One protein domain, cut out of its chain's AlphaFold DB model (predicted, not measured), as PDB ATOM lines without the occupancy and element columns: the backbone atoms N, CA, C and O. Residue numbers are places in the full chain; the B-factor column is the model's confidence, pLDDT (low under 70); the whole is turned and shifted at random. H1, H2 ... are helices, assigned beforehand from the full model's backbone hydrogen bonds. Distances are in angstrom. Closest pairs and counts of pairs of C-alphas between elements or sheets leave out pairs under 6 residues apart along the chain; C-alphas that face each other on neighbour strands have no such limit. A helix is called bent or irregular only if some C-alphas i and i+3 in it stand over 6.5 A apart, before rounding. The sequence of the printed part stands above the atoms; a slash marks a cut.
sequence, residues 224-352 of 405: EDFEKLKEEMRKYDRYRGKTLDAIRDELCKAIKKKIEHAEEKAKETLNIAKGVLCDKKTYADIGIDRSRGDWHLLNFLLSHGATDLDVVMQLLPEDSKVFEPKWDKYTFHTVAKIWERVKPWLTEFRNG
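Overview. This is residues 224 to 352 of the 405 residues of the protein "Primase, N-terminal region" of Saccharolobus solfataricus (UniProt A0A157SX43). Helix H4 runs through the middle of a compact all-helix body, with the longer H6 side by side with it and the hairpin of H2 and H3 packed on it through H3, which crosses it. H1 lies at the far end from that hairpin, and short H5 lies between H1 and the middle. The printed part has 129 residues with six named helices, H1 to H6 in order along the chain, and no named strand. It is compact and rounded, with a radius of gyration of the C-alphas of 14.0 A and spans of 41 by 36 by 28 A.

Along the chain. Find C-alpha 224 at (214.354, 175.430, 215.553); from there H1 runs to residue 234, 15.3 A. H2 takes residues 244 to 259, 22.1 A, and H3 residues 264 to 277, 19.7 A. Look next at C-alpha 290, at (224.505, 199.519, 212.922), where H4 begins; it runs to residue 303, 19.6 A. H5 is short, residues 309 to 314, 8.7 A. H6, the longest, runs 28.8 A from residue 330 to residue 350, whose C-alpha is at (194.024, 191.984, 211.999). H6 has a kink of 49 degrees near residue 342 and is only just irregular: C-alphas 341 and 344 are 6.9 A apart.

Arrangement. Start at H1, which only just touches H5, with 3 pairs of C-alphas within 8 A; the closest are those of Lys 230 and Leu 309, 6.2 A. H1 also only just touches H6, with 3 such pairs, through residues 332 to 339 of H6 alone; the closest C-alphas are those of Phe 226 and Phe 332, 6.2 A. H2 and H3 form a helical hairpin, at a shallow tilt of 24 degrees, opposite ways; their closest C-alphas, of Ile 259 and Lys 267, are 5.8 A apart. H3 touches H4 with residues 269 to 273 alone, about perpendicular at 87 degrees; C-alphas of Thr 269 and His 296 come closest, 5.5 A. H4 and H6 touch at a shallow tilt of 22 degrees, the same way, closest at the C-alphas of Ser 303 and Val 342, 5.7 A. H3 and H6 are apart. In H1, H2, H4 and H5 every O i to N i+4 pair is within hydrogen-bond range; in H3 9 of 10 are, in H6 14 of 17.

Size, cuts and confidence. The C-alphas farthest apart, of Glu 224 and Glu 260, are 41.7 A apart. The printed part has no cut. The links H3 to H4, residues 278 to 289, and H5 to H6, residues 315 to 329, are long. The mean pLDDT of the printed part is 90.6; residues 351 to 352 are under 70.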
ATOM      1  N   GLU A 224     215.766 175.811 215.425       82.31
ATOM      2  CA  GLU A 224     214.354 175.430 215.553       82.31
ATOM      3  C   GLU A 224     213.469 176.537 216.162       82.31
ATOM      4  O   GLU A 224     212.375 176.802 215.662       82.31
ATOM      5  N   ASP A 225     213.915 177.212 217.225       81.50
ATOM      6  CA  ASP A 225     213.173 178.326 217.824       81.50
ATOM      7  C   ASP A 225     213.127 179.544 216.891       81.50
ATOM      8  O   ASP A 225     212.120 180.262 216.851       81.50
ATOM      9  N   PHE A 226     214.180 179.764 216.099       87.75
ATOM     10  CA  PHE A 226     214.175 180.814 215.088       87.75
ATOM     11  C   PHE A 226     213.218 180.500 213.938       87.75
ATOM     12  O   PHE A 226     212.462 181.383 213.528       87.75
ATOM     13  N   GLU A 227     213.175 179.252 213.472       90.06
ATOM     14  CA  GLU A 227     212.218 178.813 212.454       90.06
ATOM     15  C   GLU A 227     210.772 178.922 212.952       90.06
ATOM     16  O   GLU A 227     209.930 179.509 212.270       90.06
ATOM     17  N   LYS A 228     210.482 178.508 214.193       92.00
ATOM     18  CA  LYS A 228     209.157 178.716 214.809       92.00
ATOM     19  C   LYS A 228     208.768 180.192 214.848       92.00
ATOM     20  O   LYS A 228     207.616 180.540 214.573       92.00
ATOM     21  N   LEU A 229     209.712 181.073 215.183       91.94
ATOM     22  CA  LEU A 229     209.482 182.516 215.177       91.94
ATOM     23  C   LEU A 229     209.181 183.026 213.760       91.94
ATOM     24  O   LEU A 229     208.205 183.758 213.585       91.94
ATOM     25  N   LYS A 230     209.954 182.614 212.745       94.25
ATOM     26  CA  LYS A 230     209.708 182.968 211.335       94.25
ATOM     27  C   LYS A 230     208.322 182.516 210.875       94.25
ATOM     28  O   LYS A 230     207.570 183.317 210.315       94.25
ATOM     29  N   GLU A 231     207.954 181.266 211.150       94.31
ATOM     30  CA  GLU A 231     206.638 180.714 210.815       94.31
ATOM     31  C   GLU A 231     205.503 181.495 211.476       94.31
ATOM     32  O   GLU A 231     204.475 181.776 210.853       94.31
ATOM     33  N   GLU A 232     205.672 181.865 212.745       94.00
ATOM     34  CA  GLU A 232     204.695 182.667 213.462       94.00
ATOM     35  C   GLU A 232     204.553 184.063 212.844       94.00
ATOM     36  O   GLU A 232     203.435 184.504 212.564       94.00
ATOM     37  N   MET A 233     205.671 184.742 212.588       95.50
ATOM     38  CA  MET A 233     205.700 186.092 212.031       95.50
ATOM     39  C   MET A 233     205.095 186.151 210.627       95.50
ATOM     40  O   MET A 233     204.296 187.047 210.345       95.50
ATOM     41  N   ARG A 234     205.362 185.157 209.769       94.69
ATOM     42  CA  ARG A 234     204.768 185.050 208.421       94.69
ATOM     43  C   ARG A 234     203.240 185.020 208.428       94.69
ATOM     44  O   ARG A 234     202.614 185.394 207.434       94.69
ATOM     45  N   LYS A 235     202.599 184.605 209.531       93.94
ATOM     46  CA  LYS A 235     201.127 184.635 209.662       93.94
ATOM     47  C   LYS A 235     200.575 186.057 209.680       93.94
ATOM     48  O   LYS A 235     199.390 186.215 209.398       93.94
ATOM     49  N   TYR A 236     201.381 187.052 210.037       93.38
ATOM     50  CA  TYR A 236     200.982 188.456 210.167       93.38
ATOM     51  C   TYR A 236     201.442 189.328 208.995       93.38
ATOM     52  O   TYR A 236     201.168 190.531 209.004       93.38
ATOM     53  N   ASP A 237     202.107 188.732 208.004       94.12
ATOM     54  CA  ASP A 237     202.685 189.486 206.903       94.12
ATOM     55  C   ASP A 237     201.585 189.995 205.966       94.12
ATOM     56  O   ASP A 237     200.770 189.230 205.446       94.12
ATOM     57  N   ARG A 238     201.546 191.316 205.785       92.75
ATOM     58  CA  ARG A 238     200.529 192.024 204.989       92.75
ATOM     59  C   ARG A 238     200.920 192.156 203.522       92.75
ATOM     60  O   ARG A 238     200.120 192.616 202.709       92.75
ATOM     61  N   TYR A 239     202.161 191.814 203.207       93.69
ATOM     62  CA  TYR A 239     202.792 192.034 201.919       93.69
ATOM     63  C   TYR A 239     202.992 190.731 201.144       93.69
ATOM     64  O   TYR A 239     203.619 190.732 200.086       93.69
ATOM     65  N   ARG A 240     202.416 189.630 201.633       91.12
ATOM     66  CA  ARG A 240     202.469 188.314 201.006       91.12
ATOM     67  C   ARG A 240     202.093 188.397 199.524       91.12
ATOM     68  O   ARG A 240     200.997 188.829 199.175       91.12
ATOM     69  N   GLY A 241     203.014 187.956 198.668       90.19
ATOM     70  CA  GLY A 241     202.851 187.953 197.211       90.19
ATOM     71  C   GLY A 241     203.175 189.277 196.509       90.19
ATOM     72  O   GLY A 241     203.066 189.338 195.288       90.19
ATOM     73  N   LYS A 242     203.583 190.331 197.230       95.19
ATOM     74  CA  LYS A 242     204.075 191.575 196.620       95.19
ATOM     75  C   LYS A 242     205.573 191.496 196.331       95.19
ATOM     76  O   LYS A 242     206.319 190.803 197.017       95.19
ATOM     77  N   THR A 243     206.015 192.246 195.325       96.12
ATOM     78  CA  THR A 243     207.440 192.416 195.012       96.12
ATOM     79  C   THR A 243     208.111 193.349 196.019       96.12
ATOM     80  O   THR A 243     207.452 194.210 196.603       96.12
ATOM     81  N   LEU A 244     209.432 193.233 196.190       94.56
ATOM     82  CA  LEU A 244     210.194 194.104 197.098       94.56
ATOM     83  C   LEU A 244     209.981 195.594 196.820       94.56
ATOM     84  O   LEU A 244     209.821 196.373 197.759       94.56
ATOM     85  N   ASP A 245     209.936 195.992 195.549       94.19
ATOM     86  CA  ASP A 245     209.744 197.395 195.178       94.19
ATOM     87  C   ASP A 245     208.335 197.891 195.519       94.19
ATOM     88  O   ASP A 245     208.189 198.974 196.081       94.19
ATOM     89  N   ALA A 246     207.299 197.067 195.314       95.56
ATOM     90  CA  ALA A 246     205.941 197.415 195.731       95.56
ATOM     91  C   ALA A 246     205.831 197.577 197.259       95.56
ATOM     92  O   ALA A 246     205.132 198.466 197.751       95.56
ATOM     93  N   ILE A 247     206.548 196.740 198.019       96.12
ATOM     94  CA  ILE A 247     206.626 196.847 199.481       96.12
ATOM     95  C   ILE A 247     207.322 198.152 199.879       96.12
ATOM     96  O   ILE A 247     206.780 198.906 200.693       96.12
ATOM     97  N   ARG A 248     208.485 198.456 199.284       95.94
ATOM     98  CA  ARG A 248     209.213 199.715 199.519       95.94
ATOM     99  C   ARG A 248     208.343 200.929 199.218       95.94
ATOM    100  O   ARG A 248     208.258 201.823 200.058       95.94
ATOM    101  N   ASP A 249     207.638 200.944 198.092       95.88
ATOM    102  CA  ASP A 249     206.773 202.058 197.697       95.88
ATOM    103  C   ASP A 249     205.649 202.316 198.706       95.88
ATOM    104  O   ASP A 249     205.382 203.465 199.081       95.88
ATOM    105  N   GLU A 250     204.987 201.261 199.183       95.50
ATOM    106  CA  GLU A 250     203.936 201.382 200.197       95.50
ATOM    107  C   GLU A 250     204.480 201.862 201.544       95.50
ATOM    108  O   GLU A 250     203.890 202.751 202.172       95.50
ATOM    109  N   LEU A 251     205.626 201.330 201.972       95.06
ATOM    110  CA  LEU A 251     206.295 201.768 203.194       95.06
ATOM    111  C   LEU A 251     206.736 203.232 203.086       95.06
ATOM    112  O   LEU A 251     206.485 204.013 204.003       95.06
ATOM    113  N   CYS A 252     207.290 203.654 201.950       95.44
ATOM    114  CA  CYS A 252     207.692 205.037 201.706       95.44
ATOM    115  C   CYS A 252     206.512 206.009 201.709       95.44
ATOM    116  O   CYS A 252     206.610 207.097 202.287       95.44
ATOM    117  N   LYS A 253     205.364 205.620 201.141       94.69
ATOM    118  CA  LYS A 253     204.117 206.395 201.256       94.69
ATOM    119  C   LYS A 253     203.680 206.527 202.719       94.69
ATOM    120  O   LYS A 253     203.314 207.623 203.153       94.69
ATOM    121  N   ALA A 254     203.758 205.446 203.500       91.56
ATOM    122  CA  ALA A 254     203.424 205.468 204.924       91.56
ATOM    123  C   ALA A 254     204.374 206.362 205.744       91.56
ATOM    124  O   ALA A 254     203.909 207.095 206.620       91.56
ATOM    125  N   ILE A 255     205.676 206.345 205.438       92.00
ATOM    126  CA  ILE A 255     206.688 207.200 206.077       92.00
ATOM    127  C   ILE A 255     206.386 208.671 205.807       92.00
ATOM    128  O   ILE A 255     206.245 209.438 206.759       92.00
ATOM    129  N   LYS A 256     206.224 209.054 204.531       91.94
ATOM    130  CA  LYS A 256     205.946 210.443 204.124       91.94
ATOM    131  C   LYS A 256     204.713 211.002 204.835       91.94
ATOM    132  O   LYS A 256     204.772 212.084 205.401       91.94
ATOM    133  N   LYS A 257     203.632 210.220 204.917       90.12
ATOM    134  CA  LYS A 257     202.405 210.634 205.614       90.12
ATOM    135  C   LYS A 257     202.602 210.847 207.123       90.12
ATOM    136  O   LYS A 257     201.960 211.710 207.720       90.12
ATOM    137  N   LYS A 258     203.432 210.020 207.767       87.56
ATOM    138  CA  LYS A 258     203.614 210.040 209.227       87.56
ATOM    139  C   LYS A 258     204.638 211.067 209.690       87.56
ATOM    140  O   LYS A 258     204.474 211.596 210.784       87.56
ATOM    141  N   ILE A 259     205.670 211.345 208.896       88.06
ATOM    142  CA  ILE A 259     206.797 212.188 209.315       88.06
ATOM    143  C   ILE A 259     206.380 213.639 209.582       88.06
ATOM    144  O   ILE A 259     206.865 214.246 210.531       88.06
ATOM    145  N   GLU A 260     205.421 214.149 208.806       83.06
ATOM    146  CA  GLU A 260     204.873 215.507 208.932       83.06
ATOM    147  C   GLU A 260     204.162 215.735 210.274       83.06
ATOM    148  O   GLU A 260     204.155 216.845 210.795       83.06
ATOM    149  N   HIS A 261     203.606 214.672 210.858       82.44
ATOM    150  CA  HIS A 261     202.757 214.729 212.051       82.44
ATOM    151  C   HIS A 261     203.380 214.017 213.262       82.44
ATOM    152  O   HIS A 261     202.721 213.832 214.286       82.44
ATOM    153  N   ALA A 262     204.624 213.549 213.142       81.19
ATOM    154  CA  ALA A 262     205.291 212.771 214.174       81.19
ATOM    155  C   ALA A 262     205.918 213.667 215.249       81.19
ATOM    156  O   ALA A 262     206.486 214.716 214.958       81.19
ATOM    157  N   GLU A 263     205.890 213.210 216.500       82.62
ATOM    158  CA  GLU A 263     206.702 213.792 217.572       82.62
ATOM    159  C   GLU A 263     208.199 213.560 217.315       82.62
ATOM    160  O   GLU A 263     208.582 212.597 216.651       82.62
ATOM    161  N   GLU A 264     209.059 214.387 217.909       78.50
ATOM    162  CA  GLU A 264     210.507 214.406 217.650       78.50
ATOM    163  C   GLU A 264     211.180 213.026 217.756       78.50
ATOM    164  O   GLU A 264     211.951 212.611 216.892       78.50
ATOM    165  N   LYS A 265     210.797 212.237 218.765       73.56
ATOM    166  CA  LYS A 265     211.326 210.880 218.960       73.56
ATOM    167  C   LYS A 265     210.844 209.878 217.904       73.56
ATOM    168  O   LYS A 265     211.547 208.926 217.574       73.56
ATOM    169  N   ALA A 266     209.628 210.055 217.396       81.00
ATOM    170  CA  ALA A 266     209.102 209.235 216.310       81.00
ATOM    171  C   ALA A 266     209.709 209.652 214.961       81.00
ATOM    172  O   ALA A 266     209.966 208.781 214.127       81.00
ATOM    173  N   LYS A 267     210.009 210.947 214.774       86.06
ATOM    174  CA  LYS A 267     210.715 211.453 213.590       86.06
ATOM    175  C   LYS A 267     212.080 210.806 213.421       86.06
ATOM    176  O   LYS A 267     212.399 210.433 212.306       86.06
ATOM    177  N   GLU A 268     212.843 210.598 214.494       86.00
ATOM    178  CA  GLU A 268     214.142 209.909 214.420       86.00
ATOM    179  C   GLU A 268     214.014 208.522 213.763       86.00
ATOM    180  O   GLU A 268     214.674 208.233 212.768       86.00
ATOM    181  N   THR A 269     213.079 207.692 214.241       88.19
ATOM    182  CA  THR A 269     212.839 206.353 213.667       88.19
ATOM    183  C   THR A 269     212.344 206.434 212.218       88.19
ATOM    184  O   THR A 269     212.763 205.640 211.378       88.19
ATOM    185  N   LEU A 270     211.466 207.394 211.909       91.69
ATOM    186  CA  LEU A 270     210.940 207.595 210.556       91.69
ATOM    187  C   LEU A 270     211.997 208.130 209.582       91.69
ATOM    188  O   LEU A 270     211.979 207.740 208.420       91.69
ATOM    189  N   ASN A 271     212.919 208.977 210.038       93.25
ATOM    190  CA  ASN A 271     214.026 209.504 209.242       93.25
ATOM    191  C   ASN A 271     215.023 208.398 208.891       93.25
ATOM    192  O   ASN A 271     215.431 208.307 207.736       93.25
ATOM    193  N   ILE A 272     215.350 207.520 209.847       94.38
ATOM    194  CA  ILE A 272     216.177 206.331 209.589       94.38
ATOM    195  C   ILE A 272     215.492 205.441 208.546       94.38
ATOM    196  O   ILE A 272     216.092 205.104 207.528       94.38
ATOM    197  N   ALA A 273     214.209 205.120 208.753       95.50
ATOM    198  CA  ALA A 273     213.451 204.301 207.812       95.50
ATOM    199  C   ALA A 273     213.350 204.948 206.421       95.50
ATOM    200  O   ALA A 273     213.460 204.247 205.421       95.50
ATOM    201  N   LYS A 274     213.180 206.276 206.339       96.44
ATOM    202  CA  LYS A 274     213.178 207.024 205.074       96.44
ATOM    203  C   LYS A 274     214.521 206.903 204.358       96.44
ATOM    204  O   LYS A 274     214.537 206.553 203.181       96.44
ATOM    205  N   GLY A 275     215.615 207.175 205.071       96.25
ATOM    206  CA  GLY A 275     216.964 207.141 204.517       96.25
ATOM    207  C   GLY A 275     217.283 205.778 203.912       96.25
ATOM    208  O   GLY A 275     217.729 205.702 202.772       96.25
ATOM    209  N   VAL A 276     216.960 204.702 204.629       96.94
ATOM    210  CA  VAL A 276     217.240 203.345 204.153       96.94
ATOM    211  C   VAL A 276     216.251 202.886 203.079       96.94
ATOM    212  O   VAL A 276     216.660 202.445 202.010       96.94
ATOM    213  N   LEU A 277     214.940 202.976 203.325       96.25
ATOM    214  CA  LEU A 277     213.944 202.358 202.439       96.25
ATOM    215  C   LEU A 277     213.663 203.185 201.185       96.25
ATOM    216  O   LEU A 277     213.421 202.613 200.125       96.25
ATOM    217  N   CYS A 278     213.657 204.513 201.313       96.12
ATOM    218  CA  CYS A 278     213.256 205.418 200.237       96.12
ATOM    219  C   CYS A 278     214.461 206.017 199.524       96.12
ATOM    220  O   CYS A 278     214.470 206.076 198.298       96.12
ATOM    221  N   ASP A 279     215.472 206.423 200.291       96.56
ATOM    222  CA  ASP A 279     216.663 207.071 199.741       96.56
ATOM    223  C   ASP A 279     217.796 206.059 199.464       96.56
ATOM    224  O   ASP A 279     218.835 206.446 198.936       96.56
ATOM    225  N   LYS A 280     217.587 204.768 199.785       95.81
ATOM    226  CA  LYS A 280     218.526 203.646 199.577       95.81
ATOM    227  C   LYS A 280     219.918 203.875 200.186       95.81
ATOM    228  O   LYS A 280     220.917 203.429 199.634       95.81
ATOM    229  N   LYS A 281     219.974 204.573 201.319       97.50
ATOM    230  CA  LYS A 281     221.209 204.858 202.059       97.50
ATOM    231  C   LYS A 281     221.580 203.726 203.013       97.50
ATOM    232  O   LYS A 281     220.702 203.053 203.556       97.50
ATOM    233  N   THR A 282     222.874 203.578 203.267       97.88
ATOM    234  CA  THR A 282     223.415 202.707 204.320       97.88
ATOM    235  C   THR A 282     223.269 203.343 205.709       97.88
ATOM    236  O   THR A 282     222.914 204.523 205.828       97.88
ATOM    237  N   TYR A 283     223.528 202.593 206.787       97.38
ATOM    238  CA  TYR A 283     223.588 203.179 208.132       97.38
ATOM    239  C   TYR A 283     224.766 204.148 208.289       97.38
ATOM    240  O   TYR A 283     224.623 205.181 208.951       97.38
ATOM    241  N   ALA A 284     225.893 203.857 207.638       96.19
ATOM    242  CA  ALA A 284     227.039 204.755 207.566       96.19
ATOM    243  C   ALA A 284     226.679 206.105 206.917       96.19
ATOM    244  O   ALA A 284     226.978 207.152 207.493       96.19
ATOM    245  N   ASP A 285     225.959 206.099 205.789       97.31
ATOM    246  CA  ASP A 285     225.554 207.318 205.063       97.31
ATOM    247  C   ASP A 285     224.655 208.253 205.884       97.31
ATOM    248  O   ASP A 285     224.629 209.467 205.668       97.31
ATOM    249  N   ILE A 286     223.872 207.691 206.808       95.56
ATOM    250  CA  ILE A 286     222.984 208.450 207.701       95.56
ATOM    251  C   ILE A 286     223.604 208.696 209.085       95.56
ATOM    252  O   ILE A 286     222.947 209.282 209.945       95.56
ATOM    253  N   GLY A 287     224.853 208.270 209.307       95.31
ATOM    254  CA  GLY A 287     225.615 208.538 210.527       95.31
ATOM    255  C   GLY A 287     225.094 207.825 211.777       95.31
ATOM    256  O   GLY A 287     225.169 208.390 212.870       95.31
ATOM    257  N   ILE A 288     224.548 206.609 211.646       94.81
ATOM    258  CA  ILE A 288     224.024 205.834 212.779       94.81
ATOM    259  C   ILE A 288     224.801 204.535 213.012       94.81
ATOM    260  O   ILE A 288     225.225 203.851 212.088       94.81
ATOM    261  N   ASP A 289     224.948 204.162 214.283       95.12
ATOM    262  CA  ASP A 289     225.451 202.843 214.671       95.12
ATOM    263  C   ASP A 289     224.555 201.720 214.110       95.12
ATOM    264  O   ASP A 289     223.328 201.776 214.238       95.12
ATOM    265  N   ARG A 290     225.181 200.666 213.562       94.25
ATOM    266  CA  ARG A 290     224.505 199.519 212.922       94.25
ATOM    267  C   ARG A 290     223.437 198.878 213.818       94.25
ATOM    268  O   ARG A 290     222.350 198.552 213.352       94.25
ATOM    269  N   SER A 291     223.712 198.723 215.120       91.94
ATOM    270  CA  SER A 291     222.758 198.136 216.069       91.94
ATOM    271  C   SER A 291     221.550 199.021 216.330       91.94
ATOM    272  O   SER A 291     220.429 198.519 216.444       91.94
ATOM    273  N   ARG A 292     221.753 200.335 216.431       92.19
ATOM    274  CA  ARG A 292     220.638 201.281 216.540       92.19
ATOM    275  C   ARG A 292     219.842 201.335 215.238       92.19
ATOM    276  O   ARG A 292     218.614 201.294 215.303       92.19
ATOM    277  N   GLY A 293     220.522 201.363 214.092       95.75
ATOM    278  CA  GLY A 293     219.916 201.313 212.761       95.75
ATOM    279  C   GLY A 293     218.959 200.132 212.613       95.75
ATOM    280  O   GLY A 293     217.763 200.343 212.404       95.75
ATOM    281  N   ASP A 294     219.451 198.912 212.857       96.06
ATOM    282  CA  ASP A 294     218.641 197.686 212.798       96.06
ATOM    283  C   ASP A 294     217.449 197.744 213.741       96.06
ATOM    284  O   ASP A 294     216.323 197.447 213.346       96.06
ATOM    285  N   TRP A 295     217.666 198.160 214.991       94.81
ATOM    286  CA  TRP A 295     216.593 198.245 215.972       94.81
ATOM    287  C   TRP A 295     215.462 199.177 215.516       94.81
ATOM    288  O   TRP A 295     214.285 198.839 215.663       94.81
ATOM    289  N   HIS A 296     215.796 200.350 214.975       94.69
ATOM    290  CA  HIS A 296     214.807 201.316 214.501       94.69
ATOM    291  C   HIS A 296     214.111 200.846 213.223       94.69
ATOM    292  O   HIS A 296     212.878 200.897 213.153       94.69
ATOM    293  N   LEU A 297     214.875 200.350 212.249       96.56
ATOM    294  CA  LEU A 297     214.347 199.911 210.965       96.56
ATOM    295  C   LEU A 297     213.476 198.658 211.100       96.56
ATOM    296  O   LEU A 297     212.338 198.664 210.635       96.56
ATOM    297  N   LEU A 298     213.938 197.622 211.808       96.50
ATOM    298  CA  LEU A 298     213.154 196.403 212.052       96.50
ATOM    299  C   LEU A 298     211.870 196.710 212.824       96.50
ATOM    300  O   LEU A 298     210.801 196.211 212.485       96.50
ATOM    301  N   ASN A 299     211.932 197.576 213.836       94.50
ATOM    302  CA  ASN A 299     210.739 197.981 214.575       94.50
ATOM    303  C   ASN A 299     209.741 198.719 213.674       94.50
ATOM    304  O   ASN A 299     208.539 198.455 213.753       94.50
ATOM    305  N   PHE A 300     210.222 199.585 212.777       94.69
ATOM    306  CA  PHE A 300     209.380 200.216 211.768       94.69
ATOM    307  C   PHE A 300     208.745 199.174 210.831       94.69
ATOM    308  O   PHE A 300     207.518 199.136 210.739       94.69
ATOM    309  N   LEU A 301     209.543 198.312 210.192       95.75
ATOM    310  CA  LEU A 301     209.084 197.295 209.236       95.75
ATOM    311  C   LEU A 301     208.036 196.360 209.851       95.75
ATOM    312  O   LEU A 301     206.905 196.277 209.356       95.75
ATOM    313  N   LEU A 302     208.367 195.749 210.993       95.81
ATOM    314  CA  LEU A 302     207.480 194.814 211.682       95.81
ATOM    315  C   LEU A 302     206.181 195.515 212.117       95.81
ATOM    316  O   LEU A 302     205.094 194.973 211.928       95.81
ATOM    317  N   SER A 303     206.248 196.752 212.631       91.94
ATOM    318  CA  SER A 303     205.049 197.515 213.036       91.94
ATOM    319  C   SER A 303     204.119 197.865 211.871       91.94
ATOM    320  O   SER A 303     202.925 198.099 212.081       91.94
ATOM    321  N   HIS A 304     204.644 197.910 210.645       92.19
ATOM    322  CA  HIS A 304     203.861 198.156 209.432       92.19
ATOM    323  C   HIS A 304     203.414 196.862 208.745       92.19
ATOM    324  O   HIS A 304     202.661 196.924 207.775       92.19
ATOM    325  N   GLY A 305     203.756 195.704 209.317       92.38
ATOM    326  CA  GLY A 305     203.277 194.401 208.875       92.38
ATOM    327  C   GLY A 305     204.108 193.751 207.777       92.38
ATOM    328  O   GLY A 305     203.612 192.815 207.162       92.38
ATOM    329  N   ALA A 306     205.328 194.236 207.529       95.88
ATOM    330  CA  ALA A 306     206.346 193.470 206.818       95.88
ATOM    331  C   ALA A 306     206.985 192.543 207.848       95.88
ATOM    332  O   ALA A 306     207.846 192.983 208.600       95.88
ATOM    333  N   THR A 307     206.473 191.321 207.972       96.62
ATOM    334  CA  THR A 307     206.852 190.356 209.017       96.62
ATOM    335  C   THR A 307     207.357 189.034 208.452       96.62
ATOM    336  O   THR A 307     207.792 188.187 209.227       96.62
ATOM    337  N   ASP A 308     207.353 188.842 207.132       96.19
ATOM    338  CA  ASP A 308     208.132 187.769 206.517       96.19
ATOM    339  C   ASP A 308     209.624 188.094 206.618       96.19
ATOM    340  O   ASP A 308     210.104 189.069 206.034       96.19
ATOM    341  N   LEU A 309     210.357 187.307 207.407       94.75
ATOM    342  CA  LEU A 309     211.720 187.657 207.771       94.75
ATOM    343  C   LEU A 309     212.655 187.667 206.561       94.75
ATOM    344  O   LEU A 309     213.511 188.540 206.484       94.75
ATOM    345  N   ASP A 310     212.446 186.783 205.588       93.88
ATOM    346  CA  ASP A 310     213.286 186.728 204.386       93.88
ATOM    347  C   ASP A 310     213.115 187.982 203.523       93.88
ATOM    348  O   ASP A 310     214.071 188.479 202.927       93.88
ATOM    349  N   VAL A 311     211.904 188.541 203.497       95.06
ATOM    350  CA  VAL A 311     211.605 189.814 202.830       95.06
ATOM    351  C   VAL A 311     212.184 190.977 203.630       95.06
ATOM    352  O   VAL A 311     212.810 191.868 203.062       95.06
ATOM    353  N   VAL A 312     212.014 190.965 204.955       96.06
ATOM    354  CA  VAL A 312     212.550 191.995 205.855       96.06
ATOM    355  C   VAL A 312     214.066 192.095 205.736       96.06
ATOM    356  O   VAL A 312     214.576 193.209 205.657       96.06
ATOM    357  N   MET A 313     214.781 190.968 205.668       95.06
ATOM    358  CA  MET A 313     216.236 190.968 205.499       95.06
ATOM    359  C   MET A 313     216.656 191.647 204.196       95.06
ATOM    360  O   MET A 313     217.573 192.455 204.202       95.06
ATOM    361  N   GLN A 314     215.929 191.432 203.100       95.88
ATOM    362  CA  GLN A 314     216.210 192.085 201.813       95.88
ATOM    363  C   GLN A 314     215.920 193.601 201.803       95.88
ATOM    364  O   GLN A 314     216.293 194.308 200.863       95.88
ATOM    365  N   LEU A 315     215.240 194.120 202.830       96.44
ATOM    366  CA  LEU A 315     214.980 195.550 203.013       96.44
ATOM    367  C   LEU A 315     216.008 196.241 203.919       96.44
ATOM    368  O   LEU A 315     215.987 197.471 204.006       96.44
ATOM    369  N   LEU A 316     216.877 195.483 204.593       96.88
ATOM    370  CA  LEU A 316     217.975 196.034 205.384       96.88
ATOM    371  C   LEU A 316     219.109 196.517 204.463       96.88
ATOM    372  O   LEU A 316     219.284 195.971 203.372       96.88
ATOM    373  N   PRO A 317     219.884 197.536 204.877       97.25
ATOM    374  CA  PRO A 317     221.046 197.968 204.116       97.25
ATOM    375  C   PRO A 317     222.183 196.951 204.267       97.25
ATOM    376  O   PRO A 317     222.240 196.213 205.253       97.25
ATOM    377  N   GLU A 318     223.105 196.927 203.309       96.25
ATOM    378  CA  GLU A 318     224.230 195.978 203.273       96.25
ATOM    379  C   GLU A 318     225.128 196.041 204.518       96.25
ATOM    380  O   GLU A 318     225.625 195.018 204.981       96.25
ATOM    381  N   ASP A 319     225.256 197.220 205.132       96.31
ATOM    382  CA  ASP A 319     226.011 197.425 206.365       96.31
ATOM    383  C   ASP A 319     225.208 197.068 207.630       96.31
ATOM    384  O   ASP A 319     225.626 197.361 208.753       96.31
ATOM    385  N   SER A 320     224.065 196.389 207.503       96.31
ATOM    386  CA  SER A 320     223.317 195.884 208.653       96.31
ATOM    387  C   SER A 320     224.136 194.898 209.476       96.31
ATOM    388  O   SER A 320     224.857 194.044 208.958       96.31
ATOM    389  N   LYS A 321     224.028 194.987 210.805       94.06
ATOM    390  CA  LYS A 321     224.714 194.053 211.710       94.06
ATOM    391  C   LYS A 321     224.104 192.654 211.657       94.06
ATOM    392  O   LYS A 321     224.729 191.715 212.133       94.06
ATOM    393  N   VAL A 322     222.921 192.501 211.068       90.62
ATOM    394  CA  VAL A 322     222.322 191.190 210.802       90.62
ATOM    395  C   VAL A 322     223.194 190.350 209.865       90.62
ATOM    396  O   VAL A 322     223.270 189.138 210.053       90.62
ATOM    397  N   PHE A 323     223.892 190.977 208.914       91.50
ATOM    398  CA  PHE A 323     224.731 190.269 207.943       91.50
ATOM    399  C   PHE A 323     226.145 189.971 208.451       91.50
ATOM    400  O   PHE A 323     226.748 188.990 208.034       91.50
ATOM    401  N   GLU A 324     226.655 190.763 209.396       87.69
ATOM    402  CA  GLU A 324     227.965 190.529 210.022       87.69
ATOM    403  C   GLU A 324     227.894 190.738 211.541       87.69
ATOM    404  O   GLU A 324     228.407 191.723 212.099       87.69
ATOM    405  N   PRO A 325     227.209 189.846 212.264       83.62
ATOM    406  CA  PRO A 325     227.067 190.023 213.687       83.62
ATOM    407  C   PRO A 325     228.348 189.584 214.406       83.62
ATOM    408  O   PRO A 325     228.924 188.539 214.130       83.62
ATOM    409  N   LYS A 326     228.759 190.340 215.432       75.62
ATOM    410  CA  LYS A 326     229.857 189.936 216.340       75.62
ATOM    411  C   LYS A 326     229.523 188.708 217.210       75.62
ATOM    412  O   LYS A 326     230.375 188.240 217.955       75.62
ATOM    413  N   TRP A 327     228.273 188.256 217.172       74.31
ATOM    414  CA  TRP A 327     227.740 187.103 217.896       74.31
ATOM    415  C   TRP A 327     226.629 186.468 217.050       74.31
ATOM    416  O   TRP A 327     225.733 187.156 216.564       74.31
ATOM    417  N   ASP A 328     226.684 185.157 216.882       74.56
ATOM    418  CA  ASP A 328     225.778 184.325 216.078       74.56
ATOM    419  C   ASP A 328     224.275 184.558 216.345       74.56
ATOM    420  O   ASP A 328     223.444 184.408 215.452       74.56
ATOM    421  N   LYS A 329     223.909 185.003 217.553       82.38
ATOM    422  CA  LYS A 329     222.508 185.158 217.993       82.38
ATOM    423  C   LYS A 329     221.908 186.551 217.821       82.38
ATOM    424  O   LYS A 329     220.772 186.783 218.242       82.38
ATOM    425  N   TYR A 330     222.632 187.491 217.208       87.81
ATOM    426  CA  TYR A 330     222.166 188.877 217.074       87.81
ATOM    427  C   TYR A 330     220.774 188.995 216.462       87.81
ATOM    428  O   TYR A 330     219.911 189.687 217.008       87.81
ATOM    429  N   THR A 331     220.580 188.334 215.325       89.88
ATOM    430  CA  THR A 331     219.387 188.479 214.498       89.88
ATOM    431  C   THR A 331     218.173 187.932 215.225       89.88
ATOM    432  O   THR A 331     217.206 188.668 215.413       89.88
ATOM    433  N   PHE A 332     218.261 186.695 215.728       89.12
ATOM    434  CA  PHE A 332     217.202 186.085 216.527       89.12
ATOM    435  C   PHE A 332     216.826 186.974 217.715       89.12
ATOM    436  O   PHE A 332     215.669 187.367 217.850       89.12
ATOM    437  N   HIS A 333     217.805 187.365 218.536       85.88
ATOM    438  CA  HIS A 333     217.542 188.128 219.752       85.88
ATOM    439  C   HIS A 333     216.916 189.501 219.451       85.88
ATOM    440  O   HIS A 333     215.994 189.948 220.139       85.88
ATOM    441  N   THR A 334     217.396 190.181 218.408       90.75
ATOM    442  CA  THR A 334     216.867 191.488 217.996       90.75
ATOM    443  C   THR A 334     215.436 191.357 217.481       90.75
ATOM    444  O   THR A 334     214.554 192.086 217.938       90.75
ATOM    445  N   VAL A 335     215.184 190.396 216.590       93.75
ATOM    446  CA  VAL A 335     213.863 190.155 216.000       93.75
ATOM    447  C   VAL A 335     212.867 189.703 217.062       93.75
ATOM    448  O   VAL A 335     211.807 190.310 217.162       93.75
ATOM    449  N   ALA A 336     213.210 188.725 217.906       90.00
ATOM    450  CA  ALA A 336     212.345 188.223 218.974       90.00
ATOM    451  C   ALA A 336     211.911 189.349 219.925       90.00
ATOM    452  O   ALA A 336     210.725 189.527 220.203       90.00
ATOM    453  N   LYS A 337     212.859 190.191 220.348       88.06
ATOM    454  CA  LYS A 337     212.586 191.312 221.255       88.06
ATOM    455  C   LYS A 337     211.695 192.387 220.628       88.06
ATOM    456  O   LYS A 337     210.865 192.987 221.316       88.06
ATOM    457  N   ILE A 338     211.862 192.665 219.335       92.75
ATOM    458  CA  ILE A 338     210.975 193.589 218.618       92.75
ATOM    459  C   ILE A 338     209.603 192.938 218.412       92.75
ATOM    460  O   ILE A 338     208.580 193.593 218.616       92.75
ATOM    461  N   TRP A 339     209.567 191.650 218.083       93.56
ATOM    462  CA  TRP A 339     208.344 190.892 217.856       93.56
ATOM    463  C   TRP A 339     207.438 190.870 219.086       93.56
ATOM    464  O   TRP A 339     206.259 191.196 218.972       93.56
ATOM    465  N   GLU A 340     207.985 190.628 220.280       87.00
ATOM    466  CA  GLU A 340     207.237 190.720 221.545       87.00
ATOM    467  C   GLU A 340     206.542 192.074 221.739       87.00
ATOM    468  O   GLU A 340     205.473 192.164 222.349       87.00
ATOM    469  N   ARG A 341     207.152 193.146 221.225       85.50
ATOM    470  CA  ARG A 341     206.622 194.504 221.328       85.50
ATOM    471  C   ARG A 341     205.567 194.796 220.266       85.50
ATOM    472  O   ARG A 341     204.622 195.532 220.548       85.50
ATOM    473  N   VAL A 342     205.747 194.269 219.059       88.56
ATOM    474  CA  VAL A 342     204.937 194.587 217.877       88.56
ATOM    475  C   VAL A 342     203.734 193.656 217.719       88.56
ATOM    476  O   VAL A 342     202.643 194.134 217.408       88.56
ATOM    477  N   LYS A 343     203.898 192.352 217.970       90.62
ATOM    478  CA  LYS A 343     202.862 191.321 217.791       90.62
ATOM    479  C   LYS A 343     201.508 191.706 218.401       90.62
ATOM    480  O   LYS A 343     200.528 191.622 217.665       90.62
ATOM    481  N   PRO A 344     201.415 192.202 219.659       84.81
ATOM    482  CA  PRO A 344     200.123 192.571 220.240       84.81
ATOM    483  C   PRO A 344     199.359 193.593 219.392       84.81
ATOM    484  O   PRO A 344     198.153 193.479 219.225       84.81
ATOM    485  N   TRP A 345     200.063 194.558 218.796       79.75
ATOM    486  CA  TRP A 345     199.449 195.562 217.929       79.75
ATOM    487  C   TRP A 345     198.948 194.957 216.620       79.75
ATOM    488  O   TRP A 345     197.844 195.269 216.180       79.75
ATOM    489  N   LEU A 346     199.747 194.091 215.992       83.88
ATOM    490  CA  LEU A 346     199.375 193.448 214.732       83.88
ATOM    491  C   LEU A 346     198.162 192.530 214.886       83.88
ATOM    492  O   LEU A 346     197.319 192.506 213.991       83.88
ATOM    493  N   THR A 347     198.060 191.812 216.006       82.69
ATOM    494  CA  THR A 347     196.896 190.978 216.323       82.69
ATOM    495  C   THR A 347     195.616 191.809 216.373       82.69
ATOM    496  O   THR A 347     194.640 191.444 215.725       82.69
ATOM    497  N   GLU A 348     195.631 192.968 217.038       72.62
ATOM    498  CA  GLU A 348     194.447 193.836 217.103       72.62
ATOM    499  C   GLU A 348     194.077 194.438 215.742       72.62
ATOM    500  O   GLU A 348     192.904 194.470 215.376       72.62
ATOM    501  N   PHE A 349     195.059 194.876 214.943       70.62
ATOM    502  CA  PHE A 349     194.777 195.416 213.606       70.62
ATOM    503  C   PHE A 349     194.214 194.369 212.636       70.62
ATOM    504  O   PHE A 349     193.508 194.734 211.697       70.62
ATOM    505  N   ARG A 350     194.509 193.080 212.846       70.12
ATOM    506  CA  ARG A 350     194.024 191.984 211.999       70.12
ATOM    507  C   ARG A 350     192.560 191.629 212.257       70.12
ATOM    508  O   ARG A 350     191.882 191.197 211.332       70.12
ATOM    509  N   ASN A 351     192.068 191.841 213.476       64.38
ATOM    510  CA  ASN A 351     190.711 191.455 213.868       64.38
ATOM    511  C   ASN A 351     189.617 192.418 213.363       64.38
ATOM    512  O   ASN A 351     188.442 192.177 213.603       64.38
ATOM    513  N   GLY A 352     189.975 193.472 212.615       54.47
ATOM    514  CA  GLY A 352     189.009 194.294 211.871       54.47
ATOM    515  C   GLY A 352     188.085 195.165 212.730       54.47
ATOM    516  O   GLY A 352     187.072 195.653 212.228       54.47
TER     517      GLY A 352